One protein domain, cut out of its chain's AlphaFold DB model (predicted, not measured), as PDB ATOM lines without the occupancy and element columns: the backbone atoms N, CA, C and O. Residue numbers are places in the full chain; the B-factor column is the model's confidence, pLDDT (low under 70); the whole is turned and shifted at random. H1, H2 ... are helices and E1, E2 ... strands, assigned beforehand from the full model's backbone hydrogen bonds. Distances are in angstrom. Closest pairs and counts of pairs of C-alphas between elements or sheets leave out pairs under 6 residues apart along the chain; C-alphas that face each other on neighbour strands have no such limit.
ATOM      1  N   ILE A   7     135.685 159.655 120.425       97.06
ATOM      2  CA  ILE A   7     135.325 158.460 121.186       97.06
ATOM      3  C   ILE A   7     135.807 157.238 120.421       97.06
ATOM      4  O   ILE A   7     135.362 156.965 119.303       97.06
ATOM      5  N   ILE A   8     136.680 156.460 121.057       96.81
ATOM      6  CA  ILE A   8     137.164 155.193 120.518       96.81
ATOM      7  C   ILE A   8     136.532 154.043 121.294       96.81
ATOM      8  O   ILE A   8     136.679 153.947 122.510       96.81
ATOM      9  N   LEU A   9     135.868 153.142 120.570       96.44
ATOM     10  CA  LEU A   9     135.367 151.883 121.112       96.44
ATOM     11  C   LEU A   9     136.366 150.768 120.808       96.44
ATOM     12  O   LEU A   9     136.695 150.532 119.643       96.44
ATOM     13  N   THR A  10     136.842 150.065 121.831       94.88
ATOM     14  CA  THR A  10     137.724 148.906 121.646       94.88
ATOM     15  C   THR A  10     137.621 147.942 122.822       94.88
ATOM     16  O   THR A  10     137.427 148.354 123.956       94.88
ATOM     17  N   ASN A  11     137.777 146.645 122.552       93.19
ATOM     18  CA  ASN A  11     137.861 145.603 123.584       93.19
ATOM     19  C   ASN A  11     139.301 145.091 123.774       93.19
ATOM     20  O   ASN A  11     139.518 144.123 124.501       93.19
ATOM     21  N   ASP A  12     140.278 145.686 123.082       94.75
ATOM     22  CA  ASP A  12     141.690 145.330 123.208       94.75
ATOM     23  C   ASP A  12     142.332 146.127 124.345       94.75
ATOM     24  O   ASP A  12     142.547 147.335 124.238       94.75
ATOM     25  N   GLU A  13     142.674 145.428 125.426       94.94
ATOM     26  CA  GLU A  13     143.339 145.993 126.600       94.94
ATOM     27  C   GLU A  13     144.627 146.751 126.248       94.94
ATOM     28  O   GLU A  13     144.894 147.813 126.816       94.94
ATOM     29  N   THR A  14     145.414 146.246 125.294       96.25
ATOM     30  CA  THR A  14     146.664 146.900 124.882       96.25
ATOM     31  C   THR A  14     146.369 148.251 124.247       96.25
ATOM     32  O   THR A  14     147.031 149.249 124.548       96.25
ATOM     33  N   GLU A  15     145.343 148.301 123.400       97.44
ATOM     34  CA  GLU A  15     144.909 149.526 122.742       97.44
ATOM     35  C   GLU A  15     144.307 150.519 123.741       97.44
ATOM     36  O   GLU A  15     144.678 151.693 123.705       97.44
ATOM     37  N   VAL A  16     143.470 150.064 124.685       97.44
ATOM     38  CA  VAL A  16     142.937 150.923 125.760       97.44
ATOM     39  C   VAL A  16     144.086 151.565 126.535       97.44
ATOM     40  O   VAL A  16     144.161 152.789 126.624       97.44
ATOM     41  N   ARG A  17     145.050 150.772 127.023       97.50
ATOM     42  CA  ARG A  17     146.211 151.291 127.768       97.50
ATOM     43  C   ARG A  17     147.032 152.276 126.936       97.50
ATOM     44  O   ARG A  17     147.474 153.304 127.453       97.50
ATOM     45  N   ARG A  18     147.209 152.003 125.640       98.25
ATOM     46  CA  ARG A  18     147.905 152.910 124.719       98.25
ATOM     47  C   ARG A  18     147.157 154.231 124.537       98.25
ATOM     48  O   ARG A  18     147.801 155.269 124.403       98.25
ATOM     49  N   LEU A  19     145.828 154.210 124.464       98.25
ATOM     50  CA  LEU A  19     144.992 155.408 124.328       98.25
ATOM     51  C   LEU A  19     144.980 156.232 125.614       98.25
ATOM     52  O   LEU A  19     145.200 157.443 125.547       98.25
ATOM     53  N   VAL A  20     144.854 155.582 126.773       97.88
ATOM     54  CA  VAL A  20     145.000 156.232 128.083       97.88
ATOM     55  C   VAL A  20     146.365 156.920 128.191       97.88
ATOM     56  O   VAL A  20     146.442 158.098 128.528       97.88
ATOM     57  N   GLY A  21     147.448 156.257 127.767       97.44
ATOM     58  CA  GLY A  21     148.785 156.864 127.702       97.44
ATOM     59  C   GLY A  21     148.915 158.054 126.734       97.44
ATOM     60  O   GLY A  21     149.830 158.861 126.878       97.44
ATOM     61  N   LYS A  22     148.000 158.200 125.764       97.75
ATOM     62  CA  LYS A  22     147.884 159.373 124.873       97.75
ATOM     63  C   LYS A  22     146.946 160.459 125.417       97.75
ATOM     64  O   LYS A  22     146.690 161.448 124.723       97.75
ATOM     65  N   GLY A  23     146.432 160.273 126.628       97.44
ATOM     66  CA  GLY A  23     145.553 161.205 127.320       97.44
ATOM     67  C   GLY A  23     144.062 160.962 127.109       97.44
ATOM     68  O   GLY A  23     143.287 161.801 127.546       97.44
ATOM     69  N   TYR A  24     143.623 159.867 126.476       98.44
ATOM     70  CA  TYR A  24     142.186 159.549 126.412       98.44
ATOM     71  C   TYR A  24     141.665 159.201 127.813       98.44
ATOM     72  O   TYR A  24     142.310 158.440 128.532       98.44
ATOM     73  N   CYS A  25     140.506 159.741 128.191       98.44
ATOM     74  CA  CYS A  25     139.807 159.366 129.421       98.44
ATOM     75  C   CYS A  25     139.156 157.988 129.227       98.44
ATOM     76  O   CYS A  25     138.300 157.863 128.346       98.44
ATOM     77  N   PRO A  26     139.521 156.958 130.003       98.25
ATOM     78  CA  PRO A  26     138.778 155.708 130.003       98.25
ATOM     79  C   PRO A  26     137.443 155.894 130.733       98.25
ATOM     80  O   PRO A  26     137.421 156.464 131.823       98.25
ATOM     81  N   VAL A  27     136.346 155.433 130.131       98.25
ATOM     82  CA  VAL A  27     135.004 155.391 130.737       98.25
ATOM     83  C   VAL A  27     134.432 153.989 130.532       98.25
ATOM     84  O   VAL A  27     134.478 153.487 129.411       98.25
ATOM     85  N   GLU A  28     133.956 153.341 131.599       96.19
ATOM     86  CA  GLU A  28     133.453 151.953 131.579       96.19
ATOM     87  C   GLU A  28     134.431 150.960 130.929       96.19
ATOM     88  O   GLU A  28     134.097 150.145 130.068       96.19
ATOM     89  N   CYS A  29     135.709 151.069 131.300       95.44
ATOM     90  CA  CYS A  29     136.785 150.279 130.708       95.44
ATOM     91  C   CYS A  29     137.194 149.104 131.603       95.44
ATOM     92  O   CYS A  29     138.256 149.146 132.223       95.44
ATOM     93  N   SER A  30     136.405 148.027 131.601       91.62
ATOM     94  CA  SER A  30     136.763 146.767 132.266       91.62
ATOM     95  C   SER A  30     136.999 145.637 131.270       91.62
ATOM     96  O   SER A  30     136.140 145.297 130.454       91.62
ATOM     97  N   ILE A  31     138.190 145.038 131.325       89.12
ATOM     98  CA  ILE A  31     138.597 143.933 130.452       89.12
ATOM     99  C   ILE A  31     139.199 142.827 131.316       89.12
ATOM    100  O   ILE A  31     140.021 143.077 132.190       89.12
ATOM    101  N   ASN A  32     138.794 141.578 131.062       82.94
ATOM    102  CA  ASN A  32     139.331 140.386 131.734       82.94
ATOM    103  C   ASN A  32     139.287 140.431 133.275       82.94
ATOM    104  O   ASN A  32     140.130 139.824 133.926       82.94
ATOM    105  N   GLY A  33     138.290 141.104 133.856       77.38
ATOM    106  CA  GLY A  33     138.151 141.208 135.310       77.38
ATOM    107  C   GLY A  33     138.930 142.371 135.933       77.38
ATOM    108  O   GLY A  33     139.030 142.436 137.153       77.38
ATOM    109  N   HIS A  34     139.483 143.279 135.120       86.56
ATOM    110  CA  HIS A  34     140.265 144.415 135.593       86.56
ATOM    111  C   HIS A  34     139.805 145.729 134.962       86.56
ATOM    112  O   HIS A  34     139.756 145.868 133.738       86.56
ATOM    113  N   SER A  35     139.553 146.711 135.822       92.69
ATOM    114  CA  SER A  35     139.292 148.095 135.435       92.69
ATOM    115  C   SER A  35     140.570 148.801 134.981       92.69
ATOM    116  O   SER A  35     141.615 148.730 135.636       92.69
ATOM    117  N   ILE A  36     140.490 149.528 133.868       95.62
ATOM    118  CA  ILE A  36     141.549 150.396 133.351       95.62
ATOM    119  C   ILE A  36     141.066 151.833 133.503       95.62
ATOM    120  O   ILE A  36     140.198 152.283 132.765       95.62
ATOM    121  N   VAL A  37     141.647 152.559 134.456       96.75
ATOM    122  CA  VAL A  37     141.206 153.908 134.829       96.75
ATOM    123  C   VAL A  37     142.341 154.930 134.783       96.75
ATOM    124  O   VAL A  37     143.515 154.573 134.900       96.75
ATOM    125  N   ASP A  38     141.986 156.206 134.624       96.69
ATOM    126  CA  ASP A  38     142.874 157.349 134.861       96.69
ATOM    127  C   ASP A  38     142.591 157.983 136.240       96.69
ATOM    128  O   ASP A  38     141.955 157.376 137.104       96.69
ATOM    129  N   SER A  39     143.062 159.214 136.467       96.69
ATOM    130  CA  SER A  39     142.849 159.937 137.727       96.69
ATOM    131  C   SER A  39     141.386 160.249 138.055       96.69
ATOM    132  O   SER A  39     141.103 160.588 139.200       96.69
ATOM    133  N   LEU A  40     140.471 160.182 137.082       97.56
ATOM    134  CA  LEU A  40     139.041 160.406 137.301       97.56
ATOM    135  C   LEU A  40     138.317 159.128 137.745       97.56
ATOM    136  O   LEU A  40     137.230 159.214 138.301       97.56
ATOM    137  N   VAL A  41     138.920 157.949 137.560       97.50
ATOM    138  CA  VAL A  41     138.371 156.666 138.037       97.50
ATOM    139  C   VAL A  41     136.962 156.386 137.484       97.50
ATOM    140  O   VAL A  41     136.072 155.963 138.213       97.50
ATOM    141  N   MET A  42     136.718 156.644 136.196       98.12
ATOM    142  CA  MET A  42     135.397 156.490 135.560       98.12
ATOM    143  C   MET A  42     135.098 155.038 135.143       98.12
ATOM    144  O   MET A  42     134.961 154.724 133.967       98.12
ATOM    145  N   ASP A  43     135.019 154.146 136.124       96.75
ATOM    146  CA  ASP A  43     134.516 152.774 135.980       96.75
ATOM    147  C   ASP A  43     133.929 152.315 137.329       96.75
ATOM    148  O   ASP A  43     134.308 152.846 138.381       96.75
ATOM    149  N   HIS A  44     133.004 151.358 137.307       93.69
ATOM    150  CA  HIS A  44     132.421 150.722 138.494       93.69
ATOM    151  C   HIS A  44     132.233 149.202 138.316       93.69
ATOM    152  O   HIS A  44     131.385 148.568 138.950       93.69
ATOM    153  N   HIS A  45     133.035 148.582 137.459       89.25
ATOM    154  CA  HIS A  45     133.091 147.133 137.311       89.25
ATOM    155  C   HIS A  45     134.098 146.481 138.275       89.25
ATOM    156  O   HIS A  45     135.030 147.113 138.761       89.25
ATOM    157  N   GLU A  46     133.930 145.179 138.530       84.31
ATOM    158  CA  GLU A  46     134.917 144.319 139.211       84.31
ATOM    159  C   GLU A  46     135.439 144.895 140.545       84.31
ATOM    160  O   GLU A  46     134.652 145.098 141.474       84.31
ATOM    161  N   ASP A  47     136.741 145.182 140.655       83.06
ATOM    162  CA  ASP A  47     137.372 145.759 141.854       83.06
ATOM    163  C   ASP A  47     136.775 147.128 142.234       83.06
ATOM    164  O   ASP A  47     136.796 147.528 143.401       83.06
ATOM    165  N   LEU A  48     136.181 147.828 141.265       91.12
ATOM    166  CA  LEU A  48     135.511 149.115 141.428       91.12
ATOM    167  C   LEU A  48     133.988 148.994 141.584       91.12
ATOM    168  O   LEU A  48     133.313 150.010 141.701       91.12
ATOM    169  N   SER A  49     133.434 147.781 141.694       86.06
ATOM    170  CA  SER A  49     131.983 147.542 141.873       86.06
ATOM    171  C   SER A  49     131.363 148.087 143.157       86.06
ATOM    172  O   SER A  49     130.144 148.048 143.329       86.06
ATOM    173  N   HIS A  50     132.192 148.603 144.061       86.88
ATOM    174  CA  HIS A  50     131.765 149.327 145.251       86.88
ATOM    175  C   HIS A  50     131.515 150.823 144.993       86.88
ATOM    176  O   HIS A  50     130.984 151.497 145.876       86.88
ATOM    177  N   LEU A  51     131.922 151.351 143.834       93.56
ATOM    178  CA  LEU A  51     131.709 152.741 143.445       93.56
ATOM    179  C   LEU A  51     130.308 152.950 142.860       93.56
ATOM    180  O   LEU A  51     129.673 152.031 142.351       93.56
ATOM    181  N   GLU A  52     129.840 154.194 142.930       95.44
ATOM    182  CA  GLU A  52     128.637 154.628 142.219       95.44
ATOM    183  C   GLU A  52     128.853 154.582 140.696       95.44
ATOM    184  O   GLU A  52     129.984 154.733 140.214       95.44
ATOM    185  N   ALA A  53     127.751 154.442 139.955       97.31
ATOM    186  CA  ALA A  53     127.710 154.517 138.494       97.31
ATOM    187  C   ALA A  53     128.426 155.766 137.952       97.31
ATOM    188  O   ALA A  53     128.490 156.809 138.627       97.31
ATOM    189  N   VAL A  54     128.976 155.690 136.738       98.44
ATOM    190  CA  VAL A  54     129.774 156.807 136.210       98.44
ATOM    191  C   VAL A  54     128.919 158.010 135.852       98.44
ATOM    192  O   VAL A  54     129.402 159.126 136.029       98.44
ATOM    193  N   SER A  55     127.657 157.842 135.439       98.62
ATOM    194  CA  SER A  55     126.754 158.974 135.176       98.62
ATOM    195  C   SER A  55     126.624 159.890 136.387       98.62
ATOM    196  O   SER A  55     126.712 161.109 136.231       98.62
ATOM    197  N   VAL A  56     126.495 159.311 137.586       98.62
ATOM    198  CA  VAL A  56     126.372 160.021 138.867       98.62
ATOM    199  C   VAL A  56     127.650 160.795 139.171       98.62
ATOM    200  O   VAL A  56     127.622 162.012 139.368       98.62
ATOM    201  N   ARG A  57     128.794 160.105 139.183       98.50
ATOM    202  CA  ARG A  57     130.077 160.713 139.567       98.50
ATOM    203  C   ARG A  57     130.551 161.739 138.545       98.50
ATOM    204  O   ARG A  57     131.036 162.802 138.923       98.50
ATOM    205  N   ALA A  58     130.356 161.478 137.255       98.62
ATOM    206  CA  ALA A  58     130.742 162.399 136.195       98.62
ATOM    207  C   ALA A  58     130.021 163.747 136.310       98.62
ATOM    208  O   ALA A  58     130.676 164.786 136.269       98.62
ATOM    209  N   ILE A  59     128.693 163.758 136.490       98.56
ATOM    210  CA  ILE A  59     127.932 165.014 136.581       98.56
ATOM    211  C   ILE A  59     128.052 165.688 137.950       98.56
ATOM    212  O   ILE A  59     128.016 166.914 138.020       98.56
ATOM    213  N   ARG A  60     128.195 164.926 139.040       98.56
ATOM    214  CA  ARG A  60     128.303 165.474 140.401       98.56
ATOM    215  C   ARG A  60     129.702 166.011 140.699       98.56
ATOM    216  O   ARG A  60     129.826 167.129 141.193       98.56
ATOM    217  N   ASP A  61     130.732 165.239 140.364       98.19
ATOM    218  CA  ASP A  61     132.092 165.448 140.872       98.19
ATOM    219  C   ASP A  61     133.064 165.957 139.795       98.19
ATOM    220  O   ASP A  61     134.062 166.604 140.115       98.19
ATOM    221  N   HIS A  62     132.781 165.691 138.512       98.19
ATOM    222  CA  HIS A  62     133.737 165.901 137.416       98.19
ATOM    223  C   HIS A  62     133.158 166.638 136.200       98.19
ATOM    224  O   HIS A  62     133.733 166.580 135.109       98.19
ATOM    225  N   ALA A  63     132.044 167.354 136.365       97.81
ATOM    226  CA  ALA A  63     131.395 168.054 135.262       97.81
ATOM    227  C   ALA A  63     132.374 169.026 134.581       97.81
ATOM    228  O   ALA A  63     132.941 169.918 135.213       97.81
ATOM    229  N   GLY A  64     132.591 168.842 133.278       97.69
ATOM    230  CA  GLY A  64     133.515 169.652 132.485       97.69
ATOM    231  C   GLY A  64     135.007 169.345 132.661       97.69
ATOM    232  O   GLY A  64     135.814 170.022 132.027       97.69
ATOM    233  N   ALA A  65     135.401 168.333 133.444       97.75
ATOM    234  CA  ALA A  65     136.813 168.005 133.697       97.75
ATOM    235  C   ALA A  65     137.613 167.651 132.427       97.75
ATOM    236  O   ALA A  65     138.830 167.816 132.388       97.75
ATOM    237  N   ARG A  66     136.933 167.186 131.374       97.56
ATOM    238  CA  ARG A  66     137.495 166.882 130.048       97.56
ATOM    239  C   ARG A  66     137.068 167.912 129.000       97.56
ATOM    240  O   ARG A  66     137.097 167.639 127.806       97.56
ATOM    241  N   GLY A  67     136.647 169.096 129.438       95.62
ATOM    242  CA  GLY A  67     136.061 170.113 128.578       95.62
ATOM    243  C   GLY A  67     137.004 170.669 127.509       95.62
ATOM    244  O   GLY A  67     136.511 170.999 126.430       95.62
ATOM    245  N   ASP A  68     138.302 170.755 127.806       95.00
ATOM    246  CA  ASP A  68     139.340 171.257 126.890       95.00
ATOM    247  C   ASP A  68     140.015 170.136 126.080       95.00
ATOM    248  O   ASP A  68     140.653 170.403 125.065       95.00
ATOM    249  N   ASP A  69     139.859 168.880 126.514       95.62
ATOM    250  CA  ASP A  69     140.402 167.689 125.853       95.62
ATOM    251  C   ASP A  69     139.399 166.511 125.902       95.62
ATOM    252  O   ASP A  69     139.582 165.556 126.679       95.62
ATOM    253  N   PRO A  70     138.305 166.582 125.112       96.50
ATOM    254  CA  PRO A  70     137.195 165.627 125.135       96.50
ATOM    255  C   PRO A  70     137.507 164.372 124.298       96.50
ATOM    256  O   PRO A  70     136.805 164.040 123.344       96.50
ATOM    257  N   ARG A  71     138.590 163.678 124.653       97.69
ATOM    258  CA  ARG A  71     139.001 162.398 124.058       97.69
ATOM    259  C   ARG A  71     138.722 161.258 125.032       97.69
ATOM    260  O   ARG A  71     139.239 161.274 126.150       97.69
ATOM    261  N   PHE A  72     137.947 160.267 124.604       98.31
ATOM    262  CA  PHE A  72     137.451 159.176 125.447       98.31
ATOM    263  C   PHE A  72     137.682 157.806 124.809       98.31
ATOM    264  O   PHE A  72     137.618 157.648 123.589       98.31
ATOM    265  N   VAL A  73     137.945 156.804 125.640       98.25
ATOM    266  CA  VAL A  73     137.971 155.396 125.236       98.25
ATOM    267  C   VAL A  73     136.951 154.631 126.072       98.25
ATOM    268  O   VAL A  73     136.841 154.876 127.271       98.25
ATOM    269  N   VAL A  74     136.191 153.743 125.428       97.56
ATOM    270  CA  VAL A  74     135.131 152.936 126.051       97.56
ATOM    271  C   VAL A  74     135.274 151.482 125.610       97.56
ATOM    272  O   VAL A  74     135.594 151.204 124.447       97.56
ATOM    273  N   VAL A  75     135.024 150.550 126.529       93.75
ATOM    274  CA  VAL A  75     134.995 149.112 126.238       93.75
ATOM    275  C   VAL A  75     133.565 148.676 125.939       93.75
ATOM    276  O   VAL A  75     132.618 149.065 126.609       93.75
ATOM    277  N   GLY A  76     133.385 147.847 124.913       88.25
ATOM    278  CA  GLY A  76     132.066 147.359 124.522       88.25
ATOM    279  C   GLY A  76     131.217 148.414 123.811       88.25
ATOM    280  O   GLY A  76     131.490 148.758 122.659       88.25
ATOM    281  N   ALA A  77     130.127 148.834 124.448       89.50
ATOM    282  CA  ALA A  77     129.148 149.768 123.897       89.50
ATOM    283  C   ALA A  77     129.127 151.051 124.729       89.50
ATOM    284  O   ALA A  77     129.312 151.002 125.937       89.50
ATOM    285  N   CYS A  78     128.855 152.187 124.087       95.00
ATOM    286  CA  CYS A  78     128.610 153.439 124.799       95.00
ATOM    287  C   CYS A  78     127.148 153.453 125.274       95.00
ATOM    288  O   CYS A  78     126.273 154.009 124.605       95.00
ATOM    289  N   ASP A  79     126.847 152.718 126.341       95.94
ATOM    290  CA  ASP A  79     125.503 152.664 126.926       95.94
ATOM    291  C   ASP A  79     125.078 154.010 127.544       95.94
ATOM    292  O   ASP A  79     125.761 155.030 127.416       95.94
ATOM    293  N   ALA A  80     123.894 154.039 128.159       97.75
ATOM    294  CA  ALA A  80     123.341 155.262 128.725       97.75
ATOM    295  C   ALA A  80     124.242 155.858 129.818       97.75
ATOM    296  O   ALA A  80     124.359 157.084 129.874       97.75
ATOM    297  N   ASP A  81     124.873 155.012 130.640       98.12
ATOM    298  CA  ASP A  81     125.731 155.422 131.752       98.12
ATOM    299  C   ASP A  81     127.024 156.050 131.224       98.12
ATOM    300  O   ASP A  81     127.315 157.220 131.503       98.12
ATOM    301  N   ALA A  82     127.720 155.336 130.334       98.25
ATOM    302  CA  ALA A  82     128.942 155.809 129.694       98.25
ATOM    303  C   ALA A  82     128.702 157.073 128.851       98.25
ATOM    304  O   ALA A  82     129.442 158.054 128.967       98.25
ATOM    305  N   ALA A  83     127.652 157.097 128.023       98.38
ATOM    306  CA  ALA A  83     127.360 158.239 127.160       98.38
ATOM    307  C   ALA A  83     127.010 159.493 127.973       98.38
ATOM    308  O   ALA A  83     127.438 160.601 127.630       98.38
ATOM    309  N   TYR A  84     126.245 159.337 129.057       98.69
ATOM    310  CA  TYR A  84     125.894 160.452 129.933       98.69
ATOM    311  C   TYR A  84     127.124 160.974 130.678       98.69
ATOM    312  O   TYR A  84     127.354 162.187 130.722       98.69
ATOM    313  N   ALA A  85     127.956 160.067 131.199       98.75
ATOM    314  CA  ALA A  85     129.206 160.423 131.854       98.75
ATOM    315  C   ALA A  85     130.137 161.197 130.915       98.75
ATOM    316  O   ALA A  85     130.632 162.262 131.277       98.75
ATOM    317  N   ILE A  86     130.309 160.731 129.678       98.62
ATOM    318  CA  ILE A  86     131.119 161.414 128.665       98.62
ATOM    319  C   ILE A  86     130.574 162.819 128.369       98.62
ATOM    320  O   ILE A  86     131.341 163.785 128.350       98.62
ATOM    321  N   ALA A  87     129.258 162.967 128.190       98.38
ATOM    322  CA  ALA A  87     128.634 164.269 127.954       98.38
ATOM    323  C   ALA A  87     128.860 165.242 129.130       98.38
ATOM    324  O   ALA A  87     129.153 166.425 128.922       98.38
ATOM    325  N   ALA A  88     128.768 164.746 130.366       98.50
ATOM    326  CA  ALA A  88     129.045 165.517 131.574       98.50
ATOM    327  C   ALA A  88     130.531 165.907 131.683       98.50
ATOM    328  O   ALA A  88     130.843 167.085 131.865       98.50
ATOM    329  N   LEU A  89     131.456 164.962 131.488       98.62
ATOM    330  CA  LEU A  89     132.907 165.189 131.525       98.62
ATOM    331  C   LEU A  89     133.358 166.186 130.453       98.62
ATOM    332  O   LEU A  89     134.177 167.062 130.726       98.62
ATOM    333  N   ALA A  90     132.793 166.109 129.247       98.19
ATOM    334  CA  ALA A  90     133.052 167.060 128.168       98.19
ATOM    335  C   ALA A  90     132.444 168.457 128.435       98.19
ATOM    336  O   ALA A  90     132.714 169.413 127.697       98.19
ATOM    337  N   GLY A  91     131.638 168.615 129.491       97.12
ATOM    338  CA  GLY A  91     130.970 169.868 129.847       97.12
ATOM    339  C   GLY A  91     129.850 170.236 128.874       97.12
ATOM    340  O   GLY A  91     129.631 171.415 128.604       97.12
ATOM    341  N   MET A  92     129.194 169.233 128.285       96.50
ATOM    342  CA  MET A  92     128.105 169.411 127.317       96.50
ATOM    343  C   MET A  92     126.736 169.495 127.995       96.50
ATOM    344  O   MET A  92     125.806 170.046 127.410       96.50
ATOM    345  N   ILE A  93     126.630 168.972 129.217       95.56
ATOM    346  CA  ILE A  93     125.420 168.978 130.041       95.56
ATOM    347  C   ILE A  93     125.630 169.944 131.213       95.56
ATOM    348  O   ILE A  93     126.666 169.867 131.877       95.56
ATOM    349  N   PRO A  94     124.680 170.854 131.495       92.50
ATOM    350  CA  PRO A  94     124.779 171.730 132.654       92.50
ATOM    351  C   PRO A  94     124.597 170.932 133.945       92.50
ATOM    352  O   PRO A  94     123.711 170.084 134.042       92.50
ATOM    353  N   GLN A  95     125.382 171.251 134.972       95.69
ATOM    354  CA  GLN A  95     125.142 170.720 136.310       95.69
ATOM    355  C   GLN A  95     123.942 171.452 136.930       95.69
ATOM    356  O   GLN A  95     124.012 172.636 137.258       95.69
ATOM    357  N   SER A  96     122.816 170.756 137.061       96.81
ATOM    358  CA  SER A  96     121.573 171.268 137.631       96.81
ATOM    359  C   SER A  96     120.900 170.182 138.466       96.81
ATOM    360  O   SER A  96     121.234 169.002 138.368       96.81
ATOM    361  N   LYS A  97     119.913 170.558 139.287       97.44
ATOM    362  CA  LYS A  97     119.138 169.575 140.061       97.44
ATOM    363  C   LYS A  97     118.471 168.532 139.153       97.44
ATOM    364  O   LYS A  97     118.394 167.366 139.525       97.44
ATOM    365  N   ALA A  98     117.999 168.957 137.982       97.62
ATOM    366  CA  ALA A  98     117.350 168.085 137.014       97.62
ATOM    367  C   ALA A  98     118.338 167.079 136.405       97.62
ATOM    368  O   ALA A  98     118.050 165.885 136.352       97.62
ATOM    369  N   THR A  99     119.523 167.539 135.994       98.25
ATOM    370  CA  THR A  99     120.535 166.666 135.385       98.25
ATOM    371  C   THR A  99     121.154 165.719 136.411       98.25
ATOM    372  O   THR A  99     121.293 164.542 136.108       98.25
ATOM    373  N   LEU A 100     121.388 166.166 137.650       98.56
ATOM    374  CA  LEU A 100     121.799 165.288 138.756       98.56
ATOM    375  C   LEU A 100     120.793 164.145 138.976       98.56
ATOM    376  O   LEU A 100     121.185 162.985 139.011       98.56
ATOM    377  N   ALA A 101     119.493 164.454 139.036       98.38
ATOM    378  CA  ALA A 101     118.455 163.440 139.224       98.38
ATOM    379  C   ALA A 101     118.331 162.467 138.036       98.38
ATOM    380  O   ALA A 101     118.037 161.292 138.237       98.38
ATOM    381  N   LEU A 102     118.553 162.935 136.802       98.44
ATOM    382  CA  LEU A 102     118.626 162.052 135.635       98.44
ATOM    383  C   LEU A 102     119.860 161.136 135.706       98.44
ATOM    384  O   LEU A 102     119.730 159.948 135.429       98.44
ATOM    385  N   GLY A 103     121.020 161.661 136.116       98.44
ATOM    386  CA  GLY A 103     122.223 160.859 136.367       98.44
ATOM    387  C   GLY A 103     121.971 159.761 137.403       98.44
ATOM    388  O   GLY A 103     122.279 158.602 137.150       98.44
ATOM    389  N   ASP A 104     121.303 160.085 138.514       98.38
ATOM    390  CA  ASP A 104     120.904 159.093 139.522       98.38
ATOM    391  C   ASP A 104     119.979 158.012 138.937       98.38
ATOM    392  O   ASP A 104     120.167 156.824 139.196       98.38
ATOM    393  N   THR A 105     118.994 158.394 138.117       98.38
ATOM    394  CA  THR A 105     118.104 157.441 137.434       98.38
ATOM    395  C   THR A 105     118.871 156.504 136.504       98.38
ATOM    396  O   THR A 105     118.615 155.298 136.520       98.38
ATOM    397  N   ILE A 106     119.822 157.027 135.723       98.38
ATOM    398  CA  ILE A 106     120.682 156.220 134.846       98.38
ATOM    399  C   ILE A 106     121.499 155.236 135.686       98.38
ATOM    400  O   ILE A 106     121.423 154.031 135.447       98.38
ATOM    401  N   GLY A 107     122.168 155.717 136.735       97.50
ATOM    402  CA  GLY A 107     122.962 154.872 137.622       97.50
ATOM    403  C   GLY A 107     122.155 153.794 138.352       97.50
ATOM    404  O   GLY A 107     122.633 152.671 138.523       97.50
ATOM    405  N   ILE A 108     120.909 154.080 138.753       95.44
ATOM    406  CA  ILE A 108     119.997 153.077 139.331       95.44
ATOM    407  C   ILE A 108     119.689 151.978 138.313       95.44
ATOM    408  O   ILE A 108     119.732 150.796 138.661       95.44
ATOM    409  N   MET A 109     119.359 152.355 137.077       94.75
ATOM    410  CA  MET A 109     118.982 151.404 136.032       94.75
ATOM    411  C   MET A 109     120.164 150.586 135.518       94.75
ATOM    412  O   MET A 109     119.967 149.438 135.128       94.75
ATOM    413  N   ASP A 110     121.371 151.136 135.564       93.19
ATOM    414  CA  ASP A 110     122.585 150.397 135.243       93.19
ATOM    415  C   ASP A 110     122.930 149.374 136.344       93.19
ATOM    416  O   ASP A 110     123.003 148.162 136.120       93.19
ATOM    417  N   THR A 111     123.029 149.838 137.593       88.62
ATOM    418  CA  THR A 111     123.606 149.027 138.677       88.62
ATOM    419  C   THR A 111     122.593 148.142 139.407       88.62
ATOM    420  O   THR A 111     122.932 147.044 139.871       88.62
ATOM    421  N   THR A 112     121.344 148.606 139.546       87.44
ATOM    422  CA  THR A 112     120.297 147.970 140.369       87.44
ATOM    423  C   THR A 112     118.890 147.989 139.731       87.44
ATOM    424  O   THR A 112     117.910 148.331 140.402       87.44
ATOM    425  N   PRO A 113     118.720 147.539 138.467       89.31
ATOM    426  CA  PRO A 113     117.440 147.638 137.752       89.31
ATOM    427  C   PRO A 113     116.331 146.703 138.259       89.31
ATOM    428  O   PRO A 113     115.166 146.860 137.892       89.31
ATOM    429  N   ILE A 114     116.656 145.682 139.058       91.06
ATOM    430  CA  ILE A 114     115.691 144.633 139.413       91.06
ATOM    431  C   ILE A 114     114.559 145.206 140.275       91.06
ATOM    432  O   ILE A 114     114.786 145.787 141.336       91.06
ATOM    433  N   GLY A 115     113.317 145.008 139.820       87.25
ATOM    434  CA  GLY A 115     112.115 145.521 140.482       87.25
ATOM    435  C   GLY A 115     111.932 147.039 140.405       87.25
ATOM    436  O   GLY A 115     111.035 147.558 141.067       87.25
ATOM    437  N   ARG A 116     112.752 147.761 139.630       91.19
ATOM    438  CA  ARG A 116     112.602 149.204 139.414       91.19
ATOM    439  C   ARG A 116     111.755 149.461 138.178       91.19
ATOM    440  O   ARG A 116     112.061 148.977 137.095       91.19
ATOM    441  N   LYS A 117     110.697 150.251 138.339       93.31
ATOM    442  CA  LYS A 117     109.886 150.733 137.221       93.31
ATOM    443  C   LYS A 117     110.517 152.005 136.686       93.31
ATOM    444  O   LYS A 117     110.541 153.010 137.391       93.31
ATOM    445  N   LEU A 118     111.007 151.956 135.449       94.31
ATOM    446  CA  LEU A 118     111.724 153.068 134.829       94.31
ATOM    447  C   LEU A 118     110.922 154.375 134.900       94.31
ATOM    448  O   LEU A 118     111.439 155.388 135.353       94.31
ATOM    449  N   LEU A 119     109.639 154.338 134.533       95.19
ATOM    450  CA  LEU A 119     108.782 155.530 134.488       95.19
ATOM    451  C   LEU A 119     108.406 156.105 135.865       95.19
ATOM    452  O   LEU A 119     107.891 157.221 135.918       95.19
ATOM    453  N   ASP A 120     108.664 155.377 136.955       95.06
ATOM    454  CA  ASP A 120     108.468 155.882 138.321       95.06
ATOM    455  C   ASP A 120     109.707 156.656 138.820       95.06
ATOM    456  O   ASP A 120     109.639 157.345 139.842       95.06
ATOM    457  N   LEU A 121     110.843 156.555 138.116       96.44
ATOM    458  CA  LEU A 121     112.074 157.273 138.438       96.44
ATOM    459  C   LEU A 121     112.072 158.692 137.838       96.44
ATOM    460  O   LEU A 121     111.492 158.919 136.769       96.44
ATOM    461  N   PRO A 122     112.747 159.667 138.481       97.12
ATOM    462  CA  PRO A 122     112.908 161.008 137.926       97.12
ATOM    463  C   PRO A 122     113.476 160.975 136.505       97.12
ATOM    464  O   PRO A 122     114.541 160.412 136.274       97.12
ATOM    465  N   TYR A 123     112.770 161.590 135.555       97.12
ATOM    466  CA  TYR A 123     113.169 161.633 134.142       97.12
ATOM    467  C   TYR A 123     113.354 160.251 133.487       97.12
ATOM    468  O   TYR A 123     114.045 160.131 132.475       97.12
ATOM    469  N   GLY A 124     112.720 159.198 134.015       96.88
ATOM    470  CA  GLY A 124     112.792 157.858 133.426       96.88
ATOM    471  C   GLY A 124     112.257 157.787 131.992       96.88
ATOM    472  O   GLY A 124     112.742 157.000 131.187       96.88
ATOM    473  N   ASP A 125     111.319 158.663 131.626       96.69
ATOM    474  CA  ASP A 125     110.839 158.815 130.252       96.69
ATOM    475  C   ASP A 125     111.894 159.403 129.300       96.69
ATOM    476  O   ASP A 125     111.898 159.064 128.119       96.69
ATOM    477  N   PHE A 126     112.824 160.229 129.787       97.81
ATOM    478  CA  PHE A 126     113.964 160.694 128.986       97.81
ATOM    479  C   PHE A 126     114.971 159.575 128.741       97.81
ATOM    480  O   PHE A 126     115.473 159.439 127.624       97.81
ATOM    481  N   LEU A 127     115.237 158.758 129.763       97.75
ATOM    482  CA  LEU A 127     116.073 157.572 129.613       97.75
ATOM    483  C   LEU A 127     115.448 156.567 128.642       97.75
ATOM    484  O   LEU A 127     116.141 156.047 127.772       97.75
ATOM    485  N   GLU A 128     114.132 156.379 128.694       96.75
ATOM    486  CA  GLU A 128     113.425 155.552 127.720       96.75
ATOM    487  C   GLU A 128     113.550 156.101 126.288       96.75
ATOM    488  O   GLU A 128     113.871 155.349 125.368       96.75
ATOM    489  N   VAL A 129     113.390 157.417 126.089       97.12
ATOM    490  CA  VAL A 129     113.620 158.055 124.777       97.12
ATOM    491  C   VAL A 129     115.039 157.790 124.260       97.12
ATOM    492  O   VAL A 129     115.223 157.571 123.058       97.12
ATOM    493  N   TRP A 130     116.038 157.801 125.143       97.25
ATOM    494  CA  TRP A 130     117.416 157.485 124.774       97.25
ATOM    495  C   TRP A 130     117.584 155.996 124.429       97.25
ATOM    496  O   TRP A 130     118.181 155.665 123.398       97.25
ATOM    497  N   PHE A 131     117.003 155.081 125.217       95.12
ATOM    498  CA  PHE A 131     117.038 153.639 124.942       95.12
ATOM    499  C   PHE A 131     116.421 153.284 123.587       95.12
ATOM    500  O   PHE A 131     116.967 152.441 122.869       95.12
ATOM    501  N   GLU A 132     115.318 153.932 123.211       92.69
ATOM    502  CA  GLU A 132     114.704 153.773 121.891       92.69
ATOM    503  C   GLU A 132     115.627 154.211 120.753       92.69
ATOM    504  O   GLU A 132     115.681 153.548 119.717       92.69
ATOM    505  N   GLY A 133     116.356 155.313 120.943       91.94
ATOM    506  CA  GLY A 133     117.270 155.849 119.939       91.94
ATOM    507  C   GLY A 133     118.515 154.988 119.747       91.94
ATOM    508  O   GLY A 133     118.926 154.754 118.606       91.94
ATOM    509  N   HIS A 134     119.092 154.486 120.842       93.00
ATOM    510  CA  HIS A 134     120.464 153.974 120.842       93.00
ATOM    511  C   HIS A 134     120.604 152.515 121.271       93.00
ATOM    512  O   HIS A 134     121.175 151.714 120.527       93.00
ATOM    513  N   GLU A 135     120.066 152.142 122.431       84.75
ATOM    514  CA  GLU A 135     120.304 150.814 123.011       84.75
ATOM    515  C   GLU A 135     119.554 149.718 122.244       84.75
ATOM    516  O   GLU A 135     120.124 148.700 121.837       84.75
ATOM    517  N   ARG A 136     118.271 149.954 121.950       82.88
ATOM    518  CA  ARG A 136     117.419 148.996 121.225       82.88
ATOM    519  C   ARG A 136     117.818 148.861 119.758       82.88
ATOM    520  O   ARG A 136     117.677 147.786 119.178       82.88
ATOM    521  N   THR A 137     118.352 149.930 119.170       82.44
ATOM    522  CA  THR A 137     118.870 149.944 117.793       82.44
ATOM    523  C   THR A 137     120.321 149.468 117.705       82.44
ATOM    524  O   THR A 137     120.796 149.168 116.609       82.44
ATOM    525  N   ARG A 138     121.022 149.365 118.845       85.81
ATOM    526  CA  ARG A 138     122.446 149.016 118.970       85.81
ATOM    527  C   ARG A 138     123.382 149.936 118.182       85.81
ATOM    528  O   ARG A 138     124.473 149.520 117.784       85.81
ATOM    529  N   THR A 139     122.966 151.175 117.934       87.69
ATOM    530  CA  THR A 139     123.762 152.150 117.169       87.69
ATOM    531  C   THR A 139     124.992 152.612 117.950       87.69
ATOM    532  O   THR A 139     126.045 152.839 117.353       87.69
ATOM    533  N   ASN A 140     124.912 152.611 119.282       89.75
ATOM    534  CA  ASN A 140     125.971 152.976 120.233       89.75
ATOM    535  C   ASN A 140     127.195 152.036 120.276       89.75
ATOM    536  O   ASN A 140     128.054 152.160 121.148       89.75
ATOM    537  N   ARG A 141     127.290 151.088 119.338       91.94
ATOM    538  CA  ARG A 141     128.390 150.114 119.216       91.94
ATOM    539  C   ARG A 141     129.378 150.450 118.102       91.94
ATOM    540  O   ARG A 141     130.263 149.657 117.794       91.94
ATOM    541  N   THR A 142     129.204 151.605 117.467       91.12
ATOM    542  CA  THR A 142     130.126 152.145 116.462       91.12
ATOM    543  C   THR A 142     130.688 153.477 116.950       91.12
ATOM    544  O   THR A 142     129.999 154.153 117.712       91.12
ATOM    545  N   PRO A 143     131.887 153.901 116.505       88.75
ATOM    546  CA  PRO A 143     132.447 155.193 116.909       88.75
ATOM    547  C   PRO A 143     131.490 156.366 116.654       88.75
ATOM    548  O   PRO A 143     131.218 157.148 117.558       88.75
ATOM    549  N   GLN A 144     130.887 156.435 115.460       92.62
ATOM    550  CA  GLN A 144     129.924 157.494 115.143       92.62
ATOM    551  C   GLN A 144     128.661 157.398 116.001       92.62
ATOM    552  O   GLN A 144     128.207 158.402 116.534       92.62
ATOM    553  N   GLY A 145     128.109 156.197 116.178       94.56
ATOM    554  CA  GLY A 145     126.908 156.037 116.991       94.56
ATOM    555  C   GLY A 145     127.139 156.303 118.481       94.56
ATOM    556  O   GLY A 145     126.216 156.746 119.153       94.56
ATOM    557  N   ALA A 146     128.354 156.095 118.998       95.44
ATOM    558  CA  ALA A 146     128.730 156.512 120.349       95.44
ATOM    559  C   ALA A 146     128.770 158.040 120.479       95.44
ATOM    560  O   ALA A 146     128.244 158.582 121.449       95.44
ATOM    561  N   ILE A 147     129.327 158.738 119.481       95.94
ATOM    562  CA  ILE A 147     129.285 160.206 119.420       95.94
ATOM    563  C   ILE A 147     127.831 160.684 119.374       95.94
ATOM    564  O   ILE A 147     127.442 161.535 120.170       95.94
ATOM    565  N   ASP A 148     127.002 160.105 118.502       95.69
ATOM    566  CA  ASP A 148     125.590 160.472 118.380       95.69
ATOM    567  C   ASP A 148     124.830 160.265 119.698       95.69
ATOM    568  O   ASP A 148     124.019 161.111 120.071       95.69
ATOM    569  N   ALA A 149     125.134 159.189 120.430       96.62
ATOM    570  CA  ALA A 149     124.519 158.871 121.714       96.62
ATOM    571  C   ALA A 149     124.882 159.875 122.825       96.62
ATOM    572  O   ALA A 149     124.021 160.263 123.620       96.62
ATOM    573  N   VAL A 150     126.130 160.358 122.846       97.12
ATOM    574  CA  VAL A 150     126.577 161.455 123.725       97.12
ATOM    575  C   VAL A 150     125.897 162.773 123.341       97.12
ATOM    576  O   VAL A 150     125.415 163.515 124.202       97.12
ATOM    577  N   LEU A 151     125.822 163.070 122.041       95.81
ATOM    578  CA  LEU A 151     125.167 164.278 121.539       95.81
ATOM    579  C   LEU A 151     123.657 164.278 121.803       95.81
ATOM    580  O   LEU A 151     123.082 165.350 122.002       95.81
ATOM    581  N   ASP A 152     122.992 163.119 121.808       96.06
ATOM    582  CA  ASP A 152     121.565 163.060 122.140       96.06
ATOM    583  C   ASP A 152     121.329 163.408 123.612       96.06
ATOM    584  O   ASP A 152     120.393 164.149 123.905       96.06
ATOM    585  N   TRP A 153     122.232 163.034 124.528       97.38
ATOM    586  CA  TRP A 153     122.136 163.500 125.914       97.38
ATOM    587  C   TRP A 153     122.252 165.015 126.046       97.38
ATOM    588  O   TRP A 153     121.479 165.617 126.794       97.38
ATOM    589  N   GLN A 154     123.145 165.659 125.291       95.75
ATOM    590  CA  GLN A 154     123.210 167.123 125.252       95.75
ATOM    591  C   GLN A 154     121.862 167.733 124.827       95.75
ATOM    592  O   GLN A 154     121.398 168.699 125.433       95.75
ATOM    593  N   LYS A 155     121.213 167.173 123.799       95.19
ATOM    594  CA  LYS A 155     119.919 167.669 123.298       95.19
ATOM    595  C   LYS A 155     118.790 167.428 124.298       95.19
ATOM    596  O   LYS A 155     118.038 168.348 124.600       95.19
ATOM    597  N   LEU A 156     118.688 166.209 124.825       96.62
ATOM    598  CA  LEU A 156     117.657 165.819 125.786       96.62
ATOM    599  C   LEU A 156     117.751 166.647 127.071       96.62
ATOM    600  O   LEU A 156     116.734 167.117 127.575       96.62
ATOM    601  N   THR A 157     118.966 166.883 127.571       96.50
ATOM    602  CA  THR A 157     119.165 167.655 128.804       96.50
ATOM    603  C   THR A 157     118.930 169.155 128.635       96.50
ATOM    604  O   THR A 157     118.492 169.804 129.584       96.50
ATOM    605  N   ALA A 158     119.138 169.712 127.437       95.06
ATOM    606  CA  ALA A 158     118.826 171.113 127.146       95.06
ATOM    607  C   ALA A 158     117.322 171.433 127.255       95.06
ATOM    608  O   ALA A 158     116.949 172.574 127.523       95.06
ATOM    609  N   GLU A 159     116.462 170.430 127.068       94.75
ATOM    610  CA  GLU A 159     115.002 170.551 127.135       94.75
ATOM    611  C   GLU A 159     114.397 169.854 128.372       94.75
ATOM    612  O   GLU A 159     113.179 169.738 128.476       94.75
ATOM    613  N   LEU A 160     115.224 169.409 129.327       94.06
ATOM    614  CA  LEU A 160     114.813 168.539 130.441       94.06
ATOM    615  C   LEU A 160     113.711 169.141 131.323       94.06
ATOM    616  O   LEU A 160     112.768 168.453 131.709       94.06
ATOM    617  N   GLU A 161     113.820 170.434 131.635       91.81
ATOM    618  CA  GLU A 161     112.867 171.146 132.499       91.81
ATOM    619  C   GLU A 161     111.706 171.781 131.723       91.81
ATOM    620  O   GLU A 161     110.644 172.025 132.294       91.81
ATOM    621  N   ASN A 162     111.882 172.037 130.424       94.19
ATOM    622  CA  ASN A 162     110.848 172.626 129.575       94.19
ATOM    623  C   ASN A 162     110.837 171.987 128.174       94.19
ATOM    624  O   ASN A 162     111.324 172.596 127.217       94.19
ATOM    625  N   PRO A 163     110.282 170.767 128.040       95.12
ATOM    626  CA  PRO A 163     110.302 170.034 126.782       95.12
ATOM    627  C   PRO A 163     109.464 170.721 125.708       95.12
ATOM    628  O   PRO A 163     108.268 170.972 125.909       95.12
ATOM    629  N   GLY A 164     110.055 170.960 124.537       96.50
ATOM    630  CA  GLY A 164     109.343 171.471 123.375       96.50
ATOM    631  C   GLY A 164     108.340 170.457 122.802       96.50
ATOM    632  O   GLY A 164     108.366 169.269 123.138       96.50
ATOM    633  N   PRO A 165     107.452 170.873 121.877       96.94
ATOM    634  CA  PRO A 165     106.384 170.010 121.358       96.94
ATOM    635  C   PRO A 165     106.876 168.702 120.717       96.94
ATOM    636  O   PRO A 165     106.226 167.661 120.846       96.94
ATOM    637  N   ALA A 166     108.026 168.743 120.038       95.69
ATOM    638  CA  ALA A 166     108.643 167.570 119.425       95.69
ATOM    639  C   ALA A 166     109.127 166.563 120.480       95.69
ATOM    640  O   ALA A 166     108.813 165.375 120.377       95.69
ATOM    641  N   LEU A 167     109.826 167.033 121.518       96.06
ATOM    642  CA  LEU A 167     110.288 166.172 122.601       96.06
ATOM    643  C   LEU A 167     109.117 165.628 123.420       96.06
ATOM    644  O   LEU A 167     109.066 164.432 123.676       96.06
TER     645      LEU A 167
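Overview. This is residues 7 to 167 of the 321 residues of an uncharacterized protein of Alphaproteobacteria bacterium (UniProt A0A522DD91). A small parallel sheet of three strands, in the order E1, E3, E2, has H1 over one face and H3 over the other; H3 is the core of a cluster with H2, H4, H5 and H6. The printed part has 161 residues, under half of them in named elements, in the order E1 H1 E2 H2 E3 H3 H4 H5 H6, mostly helix. It is compact, with a radius of gyration of the C-alphas of 14.7 A and spans of 46 by 35 by 30 A.

Arrangement. Begin at E1, residues 7 to 9, parallel to its neighbour E3, residues 71 to 74; N 8 and O 72, 2.9 A apart, are within hydrogen-bond range. E2, residues 25 to 27, is E3's other parallel neighbour, with N 25 and O 71 within range at 2.8 A. H1, residues 13 to 21, is on the sheet at a height over the sheet of 8.9 A; H3, residues 80 to 89, is on the opposite face at 9.9 A. E1, H1, E2 is a split strand-helix-strand unit, with E3 between its strands; E2, H2, residues 54 to 61, and E3 form another, of neighbour strands; both crossovers are right-handed. H3, the hub, touches H2, with C-alphas 55 and 85 closest at 4.4 A. H3 and H4, residues 97 to 111, form a helical hairpin, C-alphas 81 and 106 closest at 6.0 A. H5, residues 124 to 135, and H6, residues 143 to 158, form another, C-alphas 134 and 149 closest at 6.4 A. H6 is on the sheet too. In the six helices every O i to N i+4 pair is within range.

Along the chain. Find C-alpha 7 at (135.325, 158.460, 121.186), where E1 begins. H4 runs 21.1 A; H6 runs 23.3 A to C-alpha 158 at (118.826, 171.113, 127.146).

Size, cuts and confidence. The printed part has no cut; residues 28 to 53 and 112 to 123 are long links. No printed residue is under pLDDT 70.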